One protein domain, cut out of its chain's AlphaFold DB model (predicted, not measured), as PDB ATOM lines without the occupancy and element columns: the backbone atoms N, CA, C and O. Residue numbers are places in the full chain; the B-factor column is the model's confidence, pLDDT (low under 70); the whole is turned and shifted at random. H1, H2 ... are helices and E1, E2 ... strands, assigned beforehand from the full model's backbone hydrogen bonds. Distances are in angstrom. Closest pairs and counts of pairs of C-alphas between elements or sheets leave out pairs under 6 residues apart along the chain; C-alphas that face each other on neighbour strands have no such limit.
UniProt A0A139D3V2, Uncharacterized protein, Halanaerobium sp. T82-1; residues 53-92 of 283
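Overview. This is residues 53 to 92 of the 283 residues of an uncharacterized protein of Halanaerobium sp. T82-1 (UniProt A0A139D3V2). This is a small domain with little regular structure: a hairpin of two short strands, E1 and E2, with one short helix, H1, to one side and a long loop, residues 61 to 76, leading from H1 round to E1. The printed part has 40 residues, 11 of them in named elements, in the order H1, E1, E2; the sheet is antiparallel and the class mixed. It is compact and rounded, with a radius of gyration of the C-alphas of 8.8 A and spans of 22 by 19 by 15 A.

Along the chain. E2 is residues 86 to 89, 8.3 A long, ending at C-alpha 89 (43.344, 1.618, 45.258). E1 is residues 77 to 79, 6.4 A. H1 is residues 57 to 60, 5.1 A, beginning at C-alpha 57 (32.910, 3.289, 38.761).

Arrangement. E1 and E2 form a hairpin, antiparallel at 148 degrees. N 78 and O 88 are within hydrogen-bond range at 2.9 A. The closest C-alphas of H1 and E2, Pro 57 and Phe 86, are 7.1 A apart. H1 is too short for any O i to N i+4 pair; its one O i to N i+3 pair is not within range.

Size, cuts and confidence. The C-alphas farthest apart, Glu 70 and Asp 82, are 24.8 A apart. The link from H1 to E1 is long. The printed part has no cut, and no printed residue is under 70 in pLDDT.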
ATOM      1  N   ARG A  53      46.036   1.502  41.345       97.12
ATOM      2  CA  ARG A  53      45.145   1.193  40.224       97.12
ATOM      3  C   ARG A  53      43.931   2.109  40.278       97.12
ATOM      4  O   ARG A  53      43.306   2.205  41.325       97.12
ATOM      5  N   LYS A  54      43.591   2.762  39.161       97.00
ATOM      6  CA  LYS A  54      42.320   3.492  39.031       97.00
ATOM      7  C   LYS A  54      41.143   2.529  39.160       97.00
ATOM      8  O   LYS A  54      41.186   1.459  38.558       97.00
ATOM      9  N   LEU A  55      40.125   2.917  39.916       97.06
ATOM     10  CA  LEU A  55      38.928   2.106  40.116       97.06
ATOM     11  C   LEU A  55      37.842   2.559  39.143       97.06
ATOM     12  O   LEU A  55      37.511   3.738  39.084       97.06
ATOM     13  N   ASP A  56      37.337   1.617  38.357       95.88
ATOM     14  CA  ASP A  56      36.243   1.858  37.423       95.88
ATOM     15  C   ASP A  56      34.920   1.995  38.197       95.88
ATOM     16  O   ASP A  56      34.554   1.056  38.914       95.88
ATOM     17  N   PRO A  57      34.191   3.118  38.083       94.62
ATOM     18  CA  PRO A  57      32.910   3.289  38.761       94.62
ATOM     19  C   PRO A  57      31.846   2.276  38.314       94.62
ATOM     20  O   PRO A  57      30.976   1.939  39.116       94.62
ATOM     21  N   GLU A  58      31.907   1.736  37.093       94.38
ATOM     22  CA  GLU A  58      30.960   0.706  36.640       94.38
ATOM     23  C   GLU A  58      31.195  -0.640  37.338       94.38
ATOM     24  O   GLU A  58      30.258  -1.407  37.567       94.38
ATOM     25  N   ILE A  59      32.444  -0.921  37.715       95.88
ATOM     26  CA  ILE A  59      32.840  -2.180  38.355       95.88
ATOM     27  C   ILE A  59      32.791  -2.057  39.880       95.88
ATOM     28  O   ILE A  59      32.296  -2.954  40.562       95.88
ATOM     29  N   PHE A  60      33.312  -0.959  40.426       97.31
ATOM     30  CA  PHE A  60      33.510  -0.764  41.864       97.31
ATOM     31  C   PHE A  60      32.452   0.141  42.508       97.31
ATOM     32  O   PHE A  60      32.380   0.204  43.738       97.31
ATOM     33  N   GLY A  61      31.593   0.786  41.721       96.81
ATOM     34  CA  GLY A  61      30.550   1.679  42.220       96.81
ATOM     35  C   GLY A  61      31.101   2.994  42.774       96.81
ATOM     36  O   GLY A  61      32.200   3.435  42.436       96.81
ATOM     37  N   THR A  62      30.322   3.614  43.657       97.44
ATOM     38  CA  THR A  62      30.626   4.899  44.308       97.44
ATOM     39  C   THR A  62      30.680   4.734  45.830       97.44
ATOM     40  O   THR A  62      30.283   3.682  46.338       97.44
ATOM     41  N   PRO A  63      31.140   5.742  46.594       97.56
ATOM     42  CA  PRO A  63      31.076   5.712  48.055       97.56
ATOM     43  C   PRO A  63      29.664   5.474  48.616       97.56
ATOM     44  O   PRO A  63      29.531   4.760  49.605       97.56
ATOM     45  N   ASP A  64      28.622   6.006  47.965       97.31
ATOM     46  CA  ASP A  64      27.216   5.796  48.352       97.31
ATOM     47  C   ASP A  64      26.706   4.386  47.998       97.31
ATOM     48  O   ASP A  64      25.988   3.753  48.772       97.31
ATOM     49  N   LYS A  65      27.127   3.846  46.847       97.50
ATOM     50  CA  LYS A  65      26.730   2.514  46.374       97.50
ATOM     51  C   LYS A  65      27.948   1.693  45.941       97.50
ATOM     52  O   LYS A  65      28.185   1.527  44.738       97.50
ATOM     53  N   PRO A  66      28.734   1.168  46.893       97.56
ATOM     54  CA  PRO A  66      29.943   0.435  46.562       97.56
ATOM     55  C   PRO A  66      29.625  -0.975  46.048       97.56
ATOM     56  O   PRO A  66      28.725  -1.655  46.540       97.56
ATOM     57  N   LEU A  67      30.406  -1.432  45.072       96.94
ATOM     58  CA  LEU A  67      30.337  -2.767  44.467       96.94
ATOM     59  C   LEU A  67      31.689  -3.477  44.600       96.94
ATOM     60  O   LEU A  67      32.701  -2.813  44.818       96.94
ATOM     61  N   ARG A  68      31.734  -4.808  44.435       94.25
ATOM     62  CA  ARG A  68      32.976  -5.617  44.416       94.25
ATOM     63  C   ARG A  68      33.845  -5.472  45.675       94.25
ATOM     64  O   ARG A  68      35.065  -5.295  45.600       94.25
ATOM     65  N   LEU A  69      33.205  -5.475  46.845       95.38
ATOM     66  CA  LEU A  69      33.878  -5.335  48.142       95.38
ATOM     67  C   LEU A  69      34.821  -6.506  48.440       95.38
ATOM     68  O   LEU A  69      35.823  -6.320  49.124       95.38
ATOM     69  N   GLU A  70      34.522  -7.681  47.889       92.19
ATOM     70  CA  GLU A  70      35.342  -8.887  47.950       92.19
ATOM     71  C   GLU A  70      36.701  -8.722  47.257       92.19
ATOM     72  O   GLU A  70      37.687  -9.295  47.704       92.19
ATOM     73  N   ALA A  71      36.768  -7.912  46.195       92.69
ATOM     74  CA  ALA A  71      37.987  -7.728  45.413       92.69
ATOM     75  C   ALA A  71      38.838  -6.556  45.918       92.69
ATOM     76  O   ALA A  71      40.058  -6.661  46.034       92.69
ATOM     77  N   VAL A  72      38.200  -5.424  46.231       96.06
ATOM     78  CA  VAL A  72      38.870  -4.263  46.832       96.06
ATOM     79  C   VAL A  72      37.998  -3.743  47.975       96.06
ATOM     80  O   VAL A  72      37.039  -3.020  47.709       96.06
ATOM     81  N   PRO A  73      38.300  -4.067  49.240       97.06
ATOM     82  CA  PRO A  73      37.545  -3.571  50.393       97.06
ATOM     83  C   PRO A  73      37.517  -2.038  50.487       97.06
ATOM     84  O   PRO A  73      38.417  -1.371  49.973       97.06
ATOM     85  N   LEU A  74      36.508  -1.468  51.156       97.38
ATOM     86  CA  LEU A  74      36.313  -0.010  51.250       97.38
ATOM     87  C   LEU A  74      37.525   0.714  51.842       97.38
ATOM     88  O   LEU A  74      37.947   1.746  51.327       97.38
ATOM     89  N   GLU A  75      38.134   0.147  52.880       96.94
ATOM     90  CA  GLU A  75      39.321   0.685  53.546       96.94
ATOM     91  C   GLU A  75      40.556   0.755  52.634       96.94
ATOM     92  O   GLU A  75      41.514   1.478  52.932       96.94
ATOM     93  N   ASN A  76      40.514   0.022  51.517       97.69
ATOM     94  CA  ASN A  76      41.550  -0.050  50.495       97.69
ATOM     95  C   ASN A  76      41.222   0.785  49.247       97.69
ATOM     96  O   ASN A  76      41.943   0.682  48.252       97.69
ATOM     97  N   ARG A  77      40.191   1.636  49.293       98.06
ATOM     98  CA  ARG A  77      39.837   2.586  48.227       98.06
ATOM     99  C   ARG A  77      40.127   4.014  48.663       98.06
ATOM    100  O   ARG A  77      39.986   4.365  49.831       98.06
ATOM    101  N   VAL A  78      40.530   4.844  47.710       98.25
ATOM    102  CA  VAL A  78      40.673   6.288  47.899       98.25
ATOM    103  C   VAL A  78      39.403   6.960  47.394       98.25
ATOM    104  O   VAL A  78      39.001   6.733  46.254       98.25
ATOM    105  N   VAL A  79      38.777   7.770  48.241       98.00
ATOM    106  CA  VAL A  79      37.601   8.581  47.897       98.00
ATOM    107  C   VAL A  79      38.070   9.927  47.334       98.00
ATOM    108  O   VAL A  79      39.092  10.450  47.783       98.00
ATOM    109  N   SER A  80      37.381  10.457  46.323       97.31
ATOM    110  CA  SER A  80      37.639  11.795  45.778       97.31
ATOM    111  C   SER A  80      37.391  12.896  46.814       97.31
ATOM    112  O   SER A  80      36.692  12.690  47.804       97.31
ATOM    113  N   GLU A  81      37.966  14.081  46.596       96.94
ATOM    114  CA  GLU A  81      37.826  15.219  47.522       96.94
ATOM    115  C   GLU A  81      36.366  15.664  47.708       96.94
ATOM    116  O   GLU A  81      35.987  16.077  48.801       96.94
ATOM    117  N   ASP A  82      35.545  15.538  46.662       96.19
ATOM    118  CA  ASP A  82      34.103  15.819  46.679       96.19
ATOM    119  C   ASP A  82      33.257  14.707  47.329       96.19
ATOM    120  O   ASP A  82      32.072  14.907  47.587       96.19
ATOM    121  N   GLY A  83      33.844  13.547  47.633       96.12
ATOM    122  CA  GLY A  83      33.135  12.415  48.229       96.12
ATOM    123  C   GLY A  83      32.276  11.596  47.259       96.12
ATOM    124  O   GLY A  83      31.626  10.651  47.703       96.12
ATOM    125  N   GLU A  84      32.263  11.905  45.959       96.69
ATOM    126  CA  GLU A  84      31.308  11.310  45.009       96.69
ATOM    127  C   GLU A  84      31.821  10.036  44.319       96.69
ATOM    128  O   GLU A  84      31.034   9.239  43.804       96.69
ATOM    129  N   SER A  85      33.135   9.794  44.316       97.06
ATOM    130  CA  SER A  85      33.744   8.702  43.550       97.06
ATOM    131  C   SER A  85      34.895   8.007  44.277       97.06
ATOM    132  O   SER A  85      35.543   8.563  45.165       97.06
ATOM    133  N   PHE A  86      35.175   6.766  43.875       98.06
ATOM    134  CA  PHE A  86      36.455   6.130  44.171       98.06
ATOM    135  C   PHE A  86      37.457   6.470  43.069       98.06
ATOM    136  O   PHE A  86      37.152   6.341  41.887       98.06
ATOM    137  N   THR A  87      38.670   6.869  43.443       97.38
ATOM    138  CA  THR A  87      39.706   7.274  42.483       97.38
ATOM    139  C   THR A  87      40.662   6.127  42.184       97.38
ATOM    140  O   THR A  87      40.770   5.672  41.043       97.38
ATOM    141  N   THR A  88      41.350   5.620  43.206       98.00
ATOM    142  CA  THR A  88      42.315   4.526  43.081       98.00
ATOM    143  C   THR A  88      42.226   3.535  44.235       98.00
ATOM    144  O   THR A  88      41.605   3.792  45.266       98.00
ATOM    145  N   THR A  89      42.924   2.409  44.101       98.06
ATOM    146  CA  THR A  89      43.344   1.618  45.258       98.06
ATOM    147  C   THR A  89      44.216   2.466  46.184       98.06
ATOM    148  O   THR A  89      44.916   3.384  45.747       98.06
ATOM    149  N   LYS A  90      44.182   2.152  47.478       97.56
ATOM    150  CA  LYS A  90      45.022   2.773  48.509       97.56
ATOM    151  C   LYS A  90      46.419   2.162  48.549       97.56
ATOM    152  O   LYS A  90      47.403   2.868  48.744       97.56
ATOM    153  N   ASN A  91      46.493   0.847  48.346       95.38
ATOM    154  CA  ASN A  91      47.739   0.094  48.388       95.38
ATOM    155  C   ASN A  91      48.268  -0.180  46.967       95.38
ATOM    156  O   ASN A  91      47.472  -0.474  46.066       95.38
ATOM    157  N   PRO A  92      49.596  -0.114  46.752       96.19
ATOM    158  CA  PRO A  92      50.213  -0.504  45.490       96.19
ATOM    159  C   PRO A  92      49.995  -1.988  45.168       96.19
ATOM    160  O   PRO A  92      50.249  -2.850  46.008       96.19
TER     161      PRO A  92